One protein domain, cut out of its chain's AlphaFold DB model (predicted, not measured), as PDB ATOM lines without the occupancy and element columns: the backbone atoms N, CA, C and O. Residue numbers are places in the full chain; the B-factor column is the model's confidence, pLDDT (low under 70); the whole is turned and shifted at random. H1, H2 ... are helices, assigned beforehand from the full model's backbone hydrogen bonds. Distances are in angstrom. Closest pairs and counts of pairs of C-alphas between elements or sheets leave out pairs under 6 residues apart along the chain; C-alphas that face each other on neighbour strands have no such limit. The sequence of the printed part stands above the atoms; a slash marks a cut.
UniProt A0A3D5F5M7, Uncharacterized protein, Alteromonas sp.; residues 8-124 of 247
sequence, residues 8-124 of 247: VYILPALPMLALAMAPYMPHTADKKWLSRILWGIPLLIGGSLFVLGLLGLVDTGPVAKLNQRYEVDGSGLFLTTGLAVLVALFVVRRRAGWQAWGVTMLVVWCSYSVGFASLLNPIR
ATOM      1  N   VAL A   8      -8.282  36.300 -10.811       82.81
ATOM      2  CA  VAL A   8      -8.042  36.007 -12.236       82.81
ATOM      3  C   VAL A   8      -9.205  36.439 -13.142       82.81
ATOM      4  O   VAL A   8      -8.992  36.735 -14.314       82.81
ATOM      5  N   TYR A   9     -10.427  36.552 -12.619       86.69
ATOM      6  CA  TYR A   9     -11.594  36.923 -13.427       86.69
ATOM      7  C   TYR A   9     -11.564  38.372 -13.934       86.69
ATOM      8  O   TYR A   9     -12.350  38.713 -14.812       86.69
ATOM      9  N   ILE A  10     -10.645  39.214 -13.443       88.00
ATOM     10  CA  ILE A  10     -10.433  40.563 -13.988       88.00
ATOM     11  C   ILE A  10      -9.537  40.576 -15.234       88.00
ATOM     12  O   ILE A  10      -9.559  41.549 -15.982       88.00
ATOM     13  N   LEU A  11      -8.745  39.521 -15.477       89.12
ATOM     14  CA  LEU A  11      -7.720  39.524 -16.527       89.12
ATOM     15  C   LEU A  11      -8.267  39.846 -17.930       89.12
ATOM     16  O   LEU A  11      -7.634  40.655 -18.608       89.12
ATOM     17  N   PRO A  12      -9.440  39.331 -18.362       91.00
ATOM     18  CA  PRO A  12      -9.999  39.680 -19.672       91.00
ATOM     19  C   PRO A  12     -10.353  41.167 -19.829       91.00
ATOM     20  O   PRO A  12     -10.418  41.662 -20.950       91.00
ATOM     21  N   ALA A  13     -10.569  41.899 -18.730       92.62
ATOM     22  CA  ALA A  13     -10.894  43.323 -18.770       92.62
ATOM     23  C   ALA A  13      -9.653  44.221 -18.934       92.62
ATOM     24  O   ALA A  13      -9.783  45.361 -19.382       92.62
ATOM     25  N   LEU A  14      -8.451  43.732 -18.604       92.50
ATOM     26  CA  LEU A  14      -7.223  44.539 -18.627       92.50
ATOM     27  C   LEU A  14      -6.848  45.061 -20.030       92.50
ATOM     28  O   LEU A  14      -6.508  46.242 -20.126       92.50
ATOM     29  N   PRO A  15      -6.947  44.276 -21.125       94.25
ATOM     30  CA  PRO A  15      -6.691  44.792 -22.470       94.25
ATOM     31  C   PRO A  15      -7.678  45.892 -22.880       94.25
ATOM     32  O   PRO A  15      -7.270  46.909 -23.436       94.25
ATOM     33  N   MET A  16      -8.966  45.729 -22.556       95.38
ATOM     34  CA  MET A  16      -9.991  46.739 -22.853       95.38
ATOM     35  C   MET A  16      -9.758  48.022 -22.054       95.38
ATOM     36  O   MET A  16      -9.883  49.116 -22.598       95.38
ATOM     37  N   LEU A  17      -9.346  47.900 -20.787       94.81
ATOM     38  CA  LEU A  17      -8.939  49.044 -19.976       94.81
ATOM     39  C   LEU A  17      -7.727  49.763 -20.588       94.81
ATOM     40  O   LEU A  17      -7.720  50.989 -20.661       94.81
ATOM     41  N   ALA A  18      -6.723  49.024 -21.069       92.94
ATOM     42  CA  ALA A  18      -5.560  49.617 -21.729       92.94
ATOM     43  C   ALA A  18      -5.953  50.395 -22.999       92.94
ATOM     44  O   ALA A  18      -5.492  51.521 -23.186       92.94
ATOM     45  N   LEU A  19      -6.848  49.842 -23.828       94.62
ATOM     46  CA  LEU A  19      -7.376  50.519 -25.021       94.62
ATOM     47  C   LEU A  19      -8.183  51.775 -24.666       94.62
ATOM     48  O   LEU A  19      -8.004  52.812 -25.300       94.62
ATOM     49  N   ALA A  20      -9.014  51.711 -23.626       95.25
ATOM     50  CA  ALA A  20      -9.779  52.861 -23.149       95.25
ATOM     51  C   ALA A  20      -8.876  53.990 -22.612       95.25
ATOM     52  O   ALA A  20      -9.196  55.167 -22.763       95.25
ATOM     53  N   MET A  21      -7.729  53.643 -22.016       92.88
ATOM     54  CA  MET A  21      -6.763  54.603 -21.469       92.88
ATOM     55  C   MET A  21      -5.792  55.175 -22.513       92.88
ATOM     56  O   MET A  21      -5.275  56.277 -22.321       92.88
ATOM     57  N   ALA A  22      -5.551  54.465 -23.619       92.31
ATOM     58  CA  ALA A  22      -4.609  54.853 -24.670       92.31
ATOM     59  C   ALA A  22      -4.753  56.306 -25.187       92.31
ATOM     60  O   ALA A  22      -3.731  56.997 -25.236       92.31
ATOM     61  N   PRO A  23      -5.953  56.836 -25.517       93.06
ATOM     62  CA  PRO A  23      -6.081  58.202 -26.047       93.06
ATOM     63  C   PRO A  23      -5.702  59.301 -25.039       93.06
ATOM     64  O   PRO A  23      -5.324  60.405 -25.430       93.06
ATOM     65  N   TYR A  24      -5.746  59.009 -23.737       89.00
ATOM     66  CA  TYR A  24      -5.374  59.953 -22.678       89.00
ATOM     67  C   TYR A  24      -3.870  59.949 -22.367       89.00
ATOM     68  O   TYR A  24      -3.384  60.799 -21.614       89.00
ATOM     69  N   MET A  25      -3.113  59.008 -22.940       86.69
ATOM     70  CA  MET A  25      -1.690  58.826 -22.656       86.69
ATOM     71  C   MET A  25      -0.838  60.047 -23.050       86.69
ATOM     72  O   MET A  25      -0.090  60.505 -22.189       86.69
ATOM     73  N   PRO A  26      -0.992  60.682 -24.234       84.00
ATOM     74  CA  PRO A  26      -0.200  61.868 -24.588       84.00
ATOM     75  C   PRO A  26      -0.395  63.033 -23.602       84.00
ATOM     76  O   PRO A  26       0.566  63.620 -23.116       84.00
ATOM     77  N   HIS A  27      -1.643  63.289 -23.197       84.56
ATOM     78  CA  HIS A  27      -1.999  64.375 -22.273       84.56
ATOM     79  C   HIS A  27      -1.502  64.158 -20.834       84.56
ATOM     80  O   HIS A  27      -1.393  65.103 -20.045       84.56
ATOM     81  N   THR A  28      -1.249  62.907 -20.453       84.06
ATOM     82  CA  THR A  28      -0.786  62.547 -19.108       84.06
ATOM     83  C   THR A  28       0.726  62.346 -19.059       84.06
ATOM     84  O   THR A  28       1.350  62.775 -18.088       84.06
ATOM     85  N   ALA A  29       1.325  61.784 -20.110       81.31
ATOM     86  CA  ALA A  29       2.753  61.493 -20.206       81.31
ATOM     87  C   ALA A  29       3.640  62.750 -20.201       81.31
ATOM     88  O   ALA A  29       4.742  62.703 -19.651       81.31
ATOM     89  N   ASP A  30       3.150  63.878 -20.723       79.19
ATOM     90  CA  ASP A  30       3.900  65.144 -20.771       79.19
ATOM     91  C   ASP A  30       4.027  65.836 -19.402       79.19
ATOM     92  O   ASP A  30       4.825  66.763 -19.208       79.19
ATOM     93  N   LYS A  31       3.269  65.382 -18.395       88.62
ATOM     94  CA  LYS A  31       3.315  65.967 -17.052       88.62
ATOM     95  C   LYS A  31       4.625  65.596 -16.352       88.62
ATOM     96  O   LYS A  31       4.834  64.463 -15.919       88.62
ATOM     97  N   LYS A  32       5.486  66.598 -16.135       89.44
ATOM     98  CA  LYS A  32       6.803  66.439 -15.480       89.44
ATOM     99  C   LYS A  32       6.733  65.739 -14.118       89.44
ATOM    100  O   LYS A  32       7.609  64.934 -13.815       89.44
ATOM    101  N   TRP A  33       5.716  66.024 -13.299       92.75
ATOM    102  CA  TRP A  33       5.559  65.386 -11.985       92.75
ATOM    103  C   TRP A  33       5.310  63.875 -12.110       92.75
ATOM    104  O   TRP A  33       5.934  63.098 -11.392       92.75
ATOM    105  N   LEU A  34       4.482  63.458 -13.076       91.50
ATOM    106  CA  LEU A  34       4.189  62.051 -13.330       91.50
ATOM    107  C   LEU A  34       5.440  61.332 -13.836       91.50
ATOM    108  O   LEU A  34       5.784  60.266 -13.335       91.50
ATOM    109  N   SER A  35       6.175  61.956 -14.760       91.38
ATOM    110  CA  SER A  35       7.452  61.417 -15.233       91.38
ATOM    111  C   SER A  35       8.463  61.245 -14.094       91.38
ATOM    112  O   SER A  35       9.177  60.249 -14.082       91.38
ATOM    113  N   ARG A  36       8.530  62.166 -13.119       93.12
ATOM    114  CA  ARG A  36       9.416  62.017 -11.946       93.12
ATOM    115  C   ARG A  36       9.010  60.839 -11.063       93.12
ATOM    116  O   ARG A  36       9.885  60.100 -10.630       93.12
ATOM    117  N   ILE A  37       7.714  60.634 -10.827       94.19
ATOM    118  CA  ILE A  37       7.218  59.482 -10.053       94.19
ATOM    119  C   ILE A  37       7.528  58.171 -10.781       94.19
ATOM    120  O   ILE A  37       8.085  57.252 -10.184       94.19
ATOM    121  N   LEU A  38       7.238  58.108 -12.082       93.25
ATOM    122  CA  LEU A  38       7.514  56.939 -12.921       93.25
ATOM    123  C   LEU A  38       9.013  56.674 -13.123       93.25
ATOM    124  O   LEU A  38       9.370  55.597 -13.579       93.25
ATOM    125  N   TRP A  39       9.882  57.619 -12.767       94.94
ATOM    126  CA  TRP A  39      11.326  57.411 -12.640       94.94
ATOM    127  C   TRP A  39      11.733  56.962 -11.233       94.94
ATOM    128  O   TRP A  39      12.542  56.049 -11.082       94.94
ATOM    129  N   GLY A  40      11.162  57.592 -10.205       96.06
ATOM    130  CA  GLY A  40      11.473  57.308  -8.807       96.06
ATOM    131  C   GLY A  40      11.117  55.880  -8.406       96.06
ATOM    132  O   GLY A  40      11.930  55.211  -7.779       96.06
ATOM    133  N   ILE A  41       9.945  55.378  -8.812       96.88
ATOM    134  CA  ILE A  41       9.509  54.022  -8.447       96.88
ATOM    135  C   ILE A  41      10.453  52.953  -9.033       96.88
ATOM    136  O   ILE A  41      10.959  52.148  -8.253       96.88
ATOM    137  N   PRO A  42      10.770  52.932 -10.343       97.25
ATOM    138  CA  PRO A  42      11.782  52.027 -10.880       97.25
ATOM    139  C   PRO A  42      13.142  52.098 -10.203       97.25
ATOM    140  O   PRO A  42      13.750  51.058  -9.968       97.25
ATOM    141  N   LEU A  43      13.616  53.305  -9.880       97.50
ATOM    142  CA  LEU A  43      14.896  53.475  -9.199       97.50
ATOM    143  C   LEU A  43      14.865  52.841  -7.803       97.50
ATOM    144  O   LEU A  43      15.812  52.159  -7.421       97.50
ATOM    145  N   LEU A  44      13.759  53.010  -7.072       97.88
ATOM    146  CA  LEU A  44      13.542  52.364  -5.777       97.88
ATOM    147  C   LEU A  44      13.438  50.839  -5.907       97.88
ATOM    148  O   LEU A  44      14.025  50.125  -5.099       97.88
ATOM    149  N   ILE A  45      12.743  50.324  -6.926       97.50
ATOM    150  CA  ILE A  45      12.649  48.879  -7.186       97.50
ATOM    151  C   ILE A  45      14.038  48.310  -7.498       97.50
ATOM    152  O   ILE A  45      14.495  47.407  -6.806       97.50
ATOM    153  N   GLY A  46      14.740  48.858  -8.492       97.44
ATOM    154  CA  GLY A  46      16.069  48.383  -8.878       97.44
ATOM    155  C   GLY A  46      17.076  48.489  -7.735       97.44
ATOM    156  O   GLY A  46      17.782  47.525  -7.446       97.44
ATOM    157  N   GLY A  47      17.089  49.627  -7.033       97.75
ATOM    158  CA  GLY A  47      17.962  49.859  -5.885       97.75
ATOM    159  C   GLY A  47      17.676  48.918  -4.716       97.75
ATOM    160  O   GLY A  47      18.606  48.330  -4.174       97.75
ATOM    161  N   SER A  48      16.406  48.717  -4.352       96.25
ATOM    162  CA  SER A  48      16.041  47.799  -3.263       96.25
ATOM    163  C   SER A  48      16.387  46.348  -3.591       96.25
ATOM    164  O   SER A  48      16.992  45.685  -2.755       96.25
ATOM    165  N   LEU A  49      16.096  45.866  -4.806       95.94
ATOM    166  CA  LEU A  49      16.469  44.513  -5.236       95.94
ATOM    167  C   LEU A  49      17.993  44.327  -5.241       95.94
ATOM    168  O   LEU A  49      18.487  43.313  -4.753       95.94
ATOM    169  N   PHE A  50      18.738  45.322  -5.731       96.12
ATOM    170  CA  PHE A  50      20.199  45.294  -5.748       96.12
ATOM    171  C   PHE A  50      20.785  45.246  -4.330       96.12
ATOM    172  O   PHE A  50      21.625  44.399  -4.041       96.12
ATOM    173  N   VAL A  51      20.300  46.104  -3.424       93.44
ATOM    174  CA  VAL A  51      20.731  46.127  -2.018       93.44
ATOM    175  C   VAL A  51      20.361  44.827  -1.305       93.44
ATOM    176  O   VAL A  51      21.203  44.269  -0.612       93.44
ATOM    177  N   LEU A  52      19.145  44.304  -1.494       90.75
ATOM    178  CA  LEU A  52      18.731  43.021  -0.915       90.75
ATOM    179  C   LEU A  52      19.599  41.863  -1.416       90.75
ATOM    180  O   LEU A  52      20.006  41.021  -0.620       90.75
ATOM    181  N   GLY A  53      19.917  41.844  -2.712       91.00
ATOM    182  CA  GLY A  53      20.826  40.865  -3.298       91.00
ATOM    183  C   GLY A  53      22.234  40.949  -2.708       91.00
ATOM    184  O   GLY A  53      22.777  39.932  -2.289       91.00
ATOM    185  N   LEU A  54      22.799  42.158  -2.590       90.75
ATOM    186  CA  LEU A  54      24.106  42.377  -1.957       90.75
ATOM    187  C   LEU A  54      24.121  41.935  -0.491       90.75
ATOM    188  O   LEU A  54      25.037  41.236  -0.074       90.75
ATOM    189  N   LEU A  55      23.103  42.316   0.284       88.62
ATOM    190  CA  LEU A  55      22.979  41.915   1.687       88.62
ATOM    191  C   LEU A  55      22.861  40.394   1.840       88.62
ATOM    192  O   LEU A  55      23.355  39.850   2.823       88.62
ATOM    193  N   GLY A  56      22.224  39.717   0.880       85.56
ATOM    194  CA  GLY A  56      22.161  38.259   0.836       85.56
ATOM    195  C   GLY A  56      23.519  37.599   0.585       85.56
ATOM    196  O   GLY A  56      23.800  36.579   1.197       85.56
ATOM    197  N   LEU A  57      24.384  38.200  -0.243       83.06
ATOM    198  CA  LEU A  57      25.722  37.662  -0.534       83.06
ATOM    199  C   LEU A  57      26.746  37.883   0.587       83.06
ATOM    200  O   LEU A  57      27.725  37.147   0.670       83.06
ATOM    201  N   VAL A  58      26.558  38.910   1.419       83.44
ATOM    202  CA  VAL A  58      27.496  39.265   2.504       83.44
ATOM    203  C   VAL A  58      27.174  38.519   3.819       83.44
ATOM    204  O   VAL A  58      27.871  38.686   4.808       83.44
ATOM    205  N   ASP A  59      26.155  37.654   3.820       68.88
ATOM    206  CA  ASP A  59      25.868  36.588   4.803       68.88
ATOM    207  C   ASP A  59      25.775  36.968   6.305       68.88
ATOM    208  O   ASP A  59      25.872  36.121   7.188       68.88
ATOM    209  N   THR A  60      25.531  38.241   6.649       61.91
ATOM    210  CA  THR A  60      25.502  38.696   8.064       61.91
ATOM    211  C   THR A  60      24.153  39.237   8.553       61.91
ATOM    212  O   THR A  60      24.085  39.892   9.595       61.91
ATOM    213  N   GLY A  61      23.054  39.010   7.825       69.12
ATOM    214  CA  GLY A  61      21.786  39.720   8.052       69.12
ATOM    215  C   GLY A  61      20.529  38.859   8.260       69.12
ATOM    216  O   GLY A  61      20.570  37.630   8.235       69.12
ATOM    217  N   PRO A  62      19.349  39.497   8.405       67.50
ATOM    218  CA  PRO A  62      18.047  38.816   8.451       67.50
ATOM    219  C   PRO A  62      17.729  37.995   7.185       67.50
ATOM    220  O   PRO A  62      16.904  37.086   7.245       67.50
ATOM    221  N   VAL A  63      18.403  38.273   6.064       68.06
ATOM    222  CA  VAL A  63      18.272  37.535   4.795       68.06
ATOM    223  C   VAL A  63      18.804  36.101   4.914       68.06
ATOM    224  O   VAL A  63      18.147  35.178   4.442       68.06
ATOM    225  N   ALA A  64      19.900  35.875   5.646       69.75
ATOM    226  CA  ALA A  64      20.433  34.531   5.884       69.75
ATOM    227  C   ALA A  64      19.448  33.655   6.687       69.75
ATOM    228  O   ALA A  64      19.242  32.482   6.376       69.75
ATOM    229  N   LYS A  65      18.739  34.247   7.662       68.50
ATOM    230  CA  LYS A  65      17.677  33.557   8.421       68.50
ATOM    231  C   LYS A  65      16.477  33.180   7.547       68.50
ATOM    232  O   LYS A  65      15.848  32.152   7.782       68.50
ATOM    233  N   LEU A  66      16.141  34.010   6.559       67.94
ATOM    234  CA  LEU A  66      15.085  33.715   5.584       67.94
ATOM    235  C   LEU A  66      15.506  32.578   4.647       67.94
ATOM    236  O   LEU A  66      14.724  31.650   4.453       67.94
ATOM    237  N   ASN A  67      16.740  32.611   4.140       72.81
ATOM    238  CA  ASN A  67      17.289  31.558   3.286       72.81
ATOM    239  C   ASN A  67      17.310  30.200   4.006       72.81
ATOM    240  O   ASN A  67      16.842  29.213   3.449       72.81
ATOM    241  N   GLN A  68      17.746  30.155   5.271       70.00
ATOM    242  CA  GLN A  68      17.712  28.928   6.081       70.00
ATOM    243  C   GLN A  68      16.289  28.416   6.330       70.00
ATOM    244  O   GLN A  68      16.064  27.212   6.365       70.00
ATOM    245  N   ARG A  69      15.308  29.312   6.497       70.88
ATOM    246  CA  ARG A  69      13.919  28.916   6.764       70.88
ATOM    247  C   ARG A  69      13.200  28.365   5.534       70.88
ATOM    248  O   ARG A  69      12.293  27.552   5.684       70.88
ATOM    249  N   TYR A  70      13.533  28.873   4.350       68.62
ATOM    250  CA  TYR A  70      12.865  28.506   3.103       68.62
ATOM    251  C   TYR A  70      13.687  27.568   2.218       68.62
ATOM    252  O   TYR A  70      13.171  27.168   1.181       68.62
ATOM    253  N   GLU A  71      14.920  27.228   2.616       70.25
ATOM    254  CA  GLU A  71      15.856  26.360   1.878       70.25
ATOM    255  C   GLU A  71      16.117  26.835   0.433       70.25
ATOM    256  O   GLU A  71      16.462  26.058  -0.453       70.25
ATOM    257  N   VAL A  72      15.951  28.139   0.190       77.81
ATOM    258  CA  VAL A  72      16.131  28.784  -1.115       77.81
ATOM    259  C   VAL A  72      16.983  30.013  -0.944       77.81
ATOM    260  O   VAL A  72      16.579  30.944  -0.248       77.81
ATOM    261  N   ASP A  73      18.101  30.058  -1.660       84.81
ATOM    262  CA  ASP A  73      18.864  31.287  -1.813       84.81
ATOM    263  C   ASP A  73      18.479  32.017  -3.107       84.81
ATOM    264  O   ASP A  73      18.809  31.602  -4.219       84.81
ATOM    265  N   GLY A  74      17.752  33.123  -2.953       86.38
ATOM    266  CA  GLY A  74      17.388  34.024  -4.049       86.38
ATOM    267  C   GLY A  74      18.324  35.219  -4.223       86.38
ATOM    268  O   GLY A  74      18.069  36.047  -5.100       86.38
ATOM    269  N   SER A  75      19.371  35.353  -3.403       89.94
ATOM    270  CA  SER A  75      20.225  36.549  -3.331       89.94
ATOM    271  C   SER A  75      20.819  36.939  -4.691       89.94
ATOM    272  O   SER A  75      20.684  38.087  -5.124       89.94
ATOM    273  N   GLY A  76      21.376  35.969  -5.422       91.44
ATOM    274  CA  GLY A  76      21.930  36.175  -6.759       91.44
ATOM    275  C   GLY A  76      20.890  36.644  -7.784       91.44
ATOM    276  O   GLY A  76      21.174  37.531  -8.592       91.44
ATOM    277  N   LEU A  77      19.658  36.124  -7.730       93.38
ATOM    278  CA  LEU A  77      18.572  36.568  -8.615       93.38
ATOM    279  C   LEU A  77      18.114  37.991  -8.286       93.38
ATOM    280  O   LEU A  77      17.893  38.785  -9.199       93.38
ATOM    281  N   PHE A  78      18.011  38.340  -7.002       94.25
ATOM    282  CA  PHE A  78      17.703  39.709  -6.586       94.25
ATOM    283  C   PHE A  78      18.780  40.690  -7.050       94.25
ATOM    284  O   PHE A  78      18.451  41.725  -7.636       94.25
ATOM    285  N   LEU A  79      20.055  40.333  -6.871       94.94
ATOM    286  CA  LEU A  79      21.181  41.166  -7.279       94.94
ATOM    287  C   LEU A  79      21.203  41.386  -8.792       94.94
ATOM    288  O   LEU A  79      21.271  42.527  -9.250       94.94
ATOM    289  N   THR A  80      21.130  40.304  -9.569       96.25
ATOM    290  CA  THR A  80      21.174  40.362 -11.037       96.25
ATOM    291  C   THR A  80      19.966  41.097 -11.610       96.25
ATOM    292  O   THR A  80      20.139  41.934 -12.495       96.25
ATOM    293  N   THR A  81      18.764  40.883 -11.062       97.56
ATOM    294  CA  THR A  81      17.556  41.624 -11.462       97.56
ATOM    295  C   THR A  81      17.684  43.111 -11.124       97.56
ATOM    296  O   THR A  81      17.416  43.959 -11.973       97.56
ATOM    297  N   GLY A  82      18.124  43.447  -9.906       97.50
ATOM    298  CA  GLY A  82      18.335  44.832  -9.481       97.50
ATOM    299  C   GLY A  82      19.368  45.551 -10.346       97.50
ATOM    300  O   GLY A  82      19.106  46.645 -10.844       97.50
ATOM    301  N   LEU A  83      20.504  44.902 -10.617       98.06
ATOM    302  CA  LEU A  83      21.542  45.420 -11.507       98.06
ATOM    303  C   LEU A  83      21.014  45.616 -12.932       98.06
ATOM    304  O   LEU A  83      21.228  46.677 -13.515       98.06
ATOM    305  N   ALA A  84      20.288  44.640 -13.482       98.06
ATOM    306  CA  ALA A  84      19.701  44.733 -14.816       98.06
ATOM    307  C   ALA A  84      18.713  45.905 -14.925       98.06
ATOM    308  O   ALA A  84      18.756  46.648 -15.907       98.06
ATOM    309  N   VAL A  85      17.878  46.130 -13.903       98.25
ATOM    310  CA  VAL A  85      16.993  47.303 -13.836       98.25
ATOM    311  C   VAL A  85      17.811  48.595 -13.812       98.25
ATOM    312  O   VAL A  85      17.548  49.487 -14.615       98.25
ATOM    313  N   LEU A  86      18.825  48.709 -12.949       98.25
ATOM    314  CA  LEU A  86      19.651  49.919 -12.844       98.25
ATOM    315  C   LEU A  86      20.409  50.227 -14.147       98.25
ATOM    316  O   LEU A  86      20.447  51.382 -14.576       98.25
ATOM    317  N   VAL A  87      20.953  49.206 -14.815       98.31
ATOM    318  CA  VAL A  87      21.593  49.339 -16.135       98.31
ATOM    319  C   VAL A  87      20.575  49.790 -17.180       98.31
ATOM    320  O   VAL A  87      20.841  50.726 -17.936       98.31
ATOM    321  N   ALA A  88      19.387  49.188 -17.204       97.38
ATOM    322  CA  ALA A  88      18.342  49.559 -18.146       97.38
ATOM    323  C   ALA A  88      17.869  51.010 -17.940       97.38
ATOM    324  O   ALA A  88      17.749  51.766 -18.907       97.38
ATOM    325  N   LEU A  89      17.696  51.433 -16.684       97.62
ATOM    326  CA  LEU A  89      17.408  52.816 -16.304       97.62
ATOM    327  C   LEU A  89      18.526  53.767 -16.736       97.62
ATOM    328  O   LEU A  89      18.258  54.835 -17.283       97.62
ATOM    329  N   PHE A  90      19.786  53.377 -16.569       97.19
ATOM    330  CA  PHE A  90      20.911  54.173 -17.043       97.19
ATOM    331  C   PHE A  90      20.899  54.349 -18.571       97.19
ATOM    332  O   PHE A  90      21.141  55.457 -19.055       97.19
ATOM    333  N   VAL A  91      20.563  53.303 -19.334       97.12
ATOM    334  CA  VAL A  91      20.429  53.367 -20.802       97.12
ATOM    335  C   VAL A  91      19.306  54.324 -21.213       97.12
ATOM    336  O   VAL A  91      19.500  55.162 -22.096       97.12
ATOM    337  N   VAL A  92      18.151  54.273 -20.541       96.19
ATOM    338  CA  VAL A  92      17.001  55.133 -20.864       96.19
ATOM    339  C   VAL A  92      16.995  56.472 -20.117       96.19
ATOM    340  O   VAL A  92      16.011  57.193 -20.208       96.19
ATOM    341  N   ARG A  93      18.080  56.885 -19.443       94.38
ATOM    342  CA  ARG A  93      18.115  58.077 -18.557       94.38
ATOM    343  C   ARG A  93      17.658  59.406 -19.173       94.38
ATOM    344  O   ARG A  93      17.325  60.337 -18.452       94.38
ATOM    345  N   ARG A  94      17.695  59.528 -20.506       92.88
ATOM    346  CA  ARG A  94      17.250  60.725 -21.249       92.88
ATOM    347  C   ARG A  94      15.811  60.621 -21.769       92.88
ATOM    348  O   ARG A  94      15.360  61.492 -22.504       92.88
ATOM    349  N   ARG A  95      15.111  59.537 -21.440       91.06
ATOM    350  CA  ARG A  95      13.746  59.239 -21.873       91.06
ATOM    351  C   ARG A  95      12.712  59.622 -20.809       91.06
ATOM    352  O   ARG A  95      13.034  59.863 -19.646       91.06
ATOM    353  N   ALA A  96      11.445  59.655 -21.215       90.12
ATOM    354  CA  ALA A  96      10.319  59.913 -20.320       90.12
ATOM    355  C   ALA A  96      10.115  58.775 -19.301       90.12
ATOM    356  O   ALA A  96      10.428  57.616 -19.576       90.12
ATOM    357  N   GLY A  97       9.536  59.092 -18.138       90.81
ATOM    358  CA  GLY A  97       9.363  58.136 -17.036       90.81
ATOM    359  C   GLY A  97       8.515  56.911 -17.382       90.81
ATOM    360  O   GLY A  97       8.771  55.827 -16.869       90.81
ATOM    361  N   TRP A  98       7.564  57.022 -18.313       91.25
ATOM    362  CA  TRP A  98       6.795  55.858 -18.768       91.25
ATOM    363  C   TRP A  98       7.672  54.807 -19.472       91.25
ATOM    364  O   TRP A  98       7.407  53.614 -19.345       91.25
ATOM    365  N   GLN A  99       8.745  55.227 -20.161       92.75
ATOM    366  CA  GLN A  99       9.708  54.308 -20.781       92.75
ATOM    367  C   GLN A  99      10.556  53.617 -19.708       92.75
ATOM    368  O   GLN A  99      10.757  52.408 -19.781       92.75
ATOM    369  N   ALA A 100      10.988  54.359 -18.683       95.25
ATOM    370  CA  ALA A 100      11.688  53.800 -17.525       95.25
ATOM    371  C   ALA A 100      10.846  52.732 -16.808       95.25
ATOM    372  O   ALA A 100      11.332  51.631 -16.539       95.25
ATOM    373  N   TRP A 101       9.562  53.019 -16.573       95.75
ATOM    374  CA  TRP A 101       8.612  52.059 -16.013       95.75
ATOM    375  C   TRP A 101       8.437  50.822 -16.902       95.75
ATOM    376  O   TRP A 101       8.579  49.699 -16.420       95.75
ATOM    377  N   GLY A 102       8.182  51.015 -18.201       95.69
ATOM    378  CA  GLY A 102       7.960  49.918 -19.145       95.69
ATOM    379  C   GLY A 102       9.150  48.961 -19.241       95.69
ATOM    380  O   GLY A 102       8.973  47.748 -19.141       95.69
ATOM    381  N   VAL A 103      10.370  49.495 -19.353       97.12
ATOM    382  CA  VAL A 103      11.589  48.671 -19.398       97.12
ATOM    383  C   VAL A 103      11.825  47.954 -18.065       97.12
ATOM    384  O   VAL A 103      12.203  46.786 -18.060       97.12
ATOM    385  N   THR A 104      11.540  48.603 -16.935       97.75
ATOM    386  CA  THR A 104      11.653  47.970 -15.611       97.75
ATOM    387  C   THR A 104      10.685  46.802 -15.458       97.75
ATOM    388  O   THR A 104      11.093  45.733 -15.015       97.75
ATOM    389  N   MET A 105       9.424  46.969 -15.870       97.50
ATOM    390  CA  MET A 105       8.447  45.878 -15.870       97.50
ATOM    391  C   MET A 105       8.903  44.722 -16.758       97.50
ATOM    392  O   MET A 105       8.821  43.577 -16.329       97.50
ATOM    393  N   LEU A 106       9.437  45.006 -17.948       97.50
ATOM    394  CA  LEU A 106       9.967  43.974 -18.838       97.50
ATOM    395  C   LEU A 106      11.084  43.173 -18.154       97.50
ATOM    396  O   LEU A 106      10.998  41.949 -18.084       97.50
ATOM    397  N   VAL A 107      12.085  43.851 -17.583       97.88
ATOM    398  CA  VAL A 107      13.197  43.188 -16.881       97.88
ATOM    399  C   VAL A 107      12.689  42.350 -15.707       97.88
ATOM    400  O   VAL A 107      13.060  41.182 -15.588       97.88
ATOM    401  N   VAL A 108      11.822  42.908 -14.856       97.00
ATOM    402  CA  VAL A 108      11.297  42.212 -13.670       97.00
ATOM    403  C   VAL A 108      10.463  40.992 -14.062       97.00
ATOM    404  O   VAL A 108      10.668  39.922 -13.495       97.00
ATOM    405  N   TRP A 109       9.565  41.104 -15.045       96.94
ATOM    406  CA  TRP A 109       8.720  39.983 -15.468       96.94
ATOM    407  C   TRP A 109       9.508  38.880 -16.174       96.94
ATOM    408  O   TRP A 109       9.251  37.702 -15.920       96.94
ATOM    409  N   CYS A 110      10.498  39.226 -17.003       96.81
ATOM    410  CA  CYS A 110      11.406  38.240 -17.588       96.81
ATOM    411  C   CYS A 110      12.229  37.532 -16.502       96.81
ATOM    412  O   CYS A 110      12.299  36.304 -16.486       96.81
ATOM    413  N   SER A 111      12.780  38.290 -15.550       96.25
ATOM    414  CA  SER A 111      13.550  37.735 -14.427       96.25
ATOM    415  C   SER A 111      12.688  36.848 -13.528       96.25
ATOM    416  O   SER A 111      13.139  35.797 -13.081       96.25
ATOM    417  N   TYR A 112      11.424  37.221 -13.297       94.88
ATOM    418  CA  TYR A 112      10.475  36.387 -12.565       94.88
ATOM    419  C   TYR A 112      10.181  35.080 -13.299       94.88
ATOM    420  O   TYR A 112      10.259  34.010 -12.703       94.88
ATOM    421  N   SER A 113       9.874  35.165 -14.595       93.38
ATOM    422  CA  SER A 113       9.446  34.015 -15.398       93.38
ATOM    423  C   SER A 113      10.564  32.997 -15.612       93.38
ATOM    424  O   SER A 113      10.298  31.801 -15.620       93.38
ATOM    425  N   VAL A 114      11.808  33.461 -15.768       92.69
ATOM    426  CA  VAL A 114      12.964  32.589 -16.020       92.69
ATOM    427  C   VAL A 114      13.694  32.231 -14.729       92.69
ATOM    428  O   VAL A 114      13.974  31.063 -14.485       92.69
ATOM    429  N   GLY A 115      14.007  33.219 -13.892       93.44
ATOM    430  CA  GLY A 115      14.814  33.022 -12.689       93.44
ATOM    431  C   GLY A 115      13.978  32.572 -11.499       93.44
ATOM    432  O   GLY A 115      14.103  31.440 -11.036       93.44
ATOM    433  N   PHE A 116      13.113  33.457 -10.990       92.19
ATOM    434  CA  PHE A 116      12.406  33.205  -9.726       92.19
ATOM    435  C   PHE A 116      11.448  32.014  -9.801       92.19
ATOM    436  O   PHE A 116      11.369  31.244  -8.848       92.19
ATOM    437  N   ALA A 117      10.726  31.842 -10.911       91.38
ATOM    438  CA  ALA A 117       9.835  30.703 -11.095       91.38
ATOM    439  C   ALA A 117      10.610  29.378 -11.049       91.38
ATOM    440  O   ALA A 117      10.196  28.469 -10.333       91.38
ATOM    441  N   SER A 118      11.758  29.301 -11.730       90.31
ATOM    442  CA  SER A 118      12.630  28.120 -11.728       90.31
ATOM    443  C   SER A 118      13.205  27.839 -10.342       90.31
ATOM    444  O   SER A 118      13.171  26.699  -9.891       90.31
ATOM    445  N   LEU A 119      13.658  28.880  -9.638       89.69
ATOM    446  CA  LEU A 119      14.188  28.761  -8.280       89.69
ATOM    447  C   LEU A 119      13.129  28.257  -7.285       89.69
ATOM    448  O   LEU A 119      13.426  27.457  -6.405       89.69
ATOM    449  N   LEU A 120      11.882  28.712  -7.425       87.25
ATOM    450  CA  LEU A 120      10.781  28.324  -6.540       87.25
ATOM    451  C   LEU A 120      10.134  26.988  -6.924       87.25
ATOM    452  O   LEU A 120       9.374  26.434  -6.126       87.25
ATOM    453  N   ASN A 121      10.392  26.480  -8.130       86.25
ATOM    454  CA  ASN A 121       9.729  25.295  -8.663       86.25
ATOM    455  C   ASN A 121       9.919  24.042  -7.784       86.25
ATOM    456  O   ASN A 121       8.906  23.409  -7.477       86.25
ATOM    457  N   PRO A 122      11.130  23.701  -7.292       81.06
ATOM    458  CA  PRO A 122      11.337  22.490  -6.491       81.06
ATOM    459  C   PRO A 122      10.544  22.453  -5.178       81.06
ATOM    460  O   PRO A 122      10.247  21.376  -4.682       81.06
ATOM    461  N   ILE A 123      10.176  23.613  -4.625       79.81
ATOM    462  CA  ILE A 123       9.476  23.715  -3.328       79.81
ATOM    463  C   ILE A 123       7.975  23.913  -3.498       79.81
ATOM    464  O   ILE A 123       7.178  23.591  -2.613       79.81
ATOM    465  N   ARG A 124       7.567  24.467  -4.641       83.75
ATOM    466  CA  ARG A 124       6.155  24.644  -4.991       83.75
ATOM    467  C   ARG A 124       5.544  23.422  -5.661       83.75
ATOM    468  O   ARG A 124       4.324  23.402  -5.795       83.75
TER     469      ARG A 124
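Overview. This is residues 8 to 124 of the 247 residues of an uncharacterized protein of Alteromonas sp. (UniProt A0A3D5F5M7). Three long helices, H2, H4 and H5, make an up-and-down bundle, each running against the one before; short H3 sits across one end of H2, and from its other end kinked H1 turns away, residues 8 to 24 sticking out. The printed part has 117 residues with five named helices, H1 to H5, and no named strand: all helix. It is loose, radius of gyration of the C-alphas 17.2 A, spanning 49 by 36 by 20 A.

Along the chain. H1, residues 13 to 29, begins at C-alpha 13 (-10.894, 43.323, -18.770) and has a kink of 62 degrees near residue 23. H2 is residues 32 to 57, 37.5 A; H3, 62 to 70; H4, 75 to 91, 24.3 A; H5, 97 to 124, 35.7 A, ending at C-alpha 124 (6.155, 24.644, -4.991).

Arrangement. H2, the hub, touches H4, closest C-alphas Gly 53 and Leu 79, 4.0 A. Its residues 34 to 42 touch H5, closest C-alphas Ser 35 and Gly 97, 4.2 A. H4 and H5 form a hairpin at 16 degrees. H1 touches no helix. Every O i to N i+4 pair is within hydrogen-bond range in H3 and H4; 8 of 13 in H1, 21 of 22 in H2, 20 of 24 in H5.

Size, cuts and confidence. The printed part has no cut; its four links are tight. Residues 59 to 66 and 70 have pLDDT under 70.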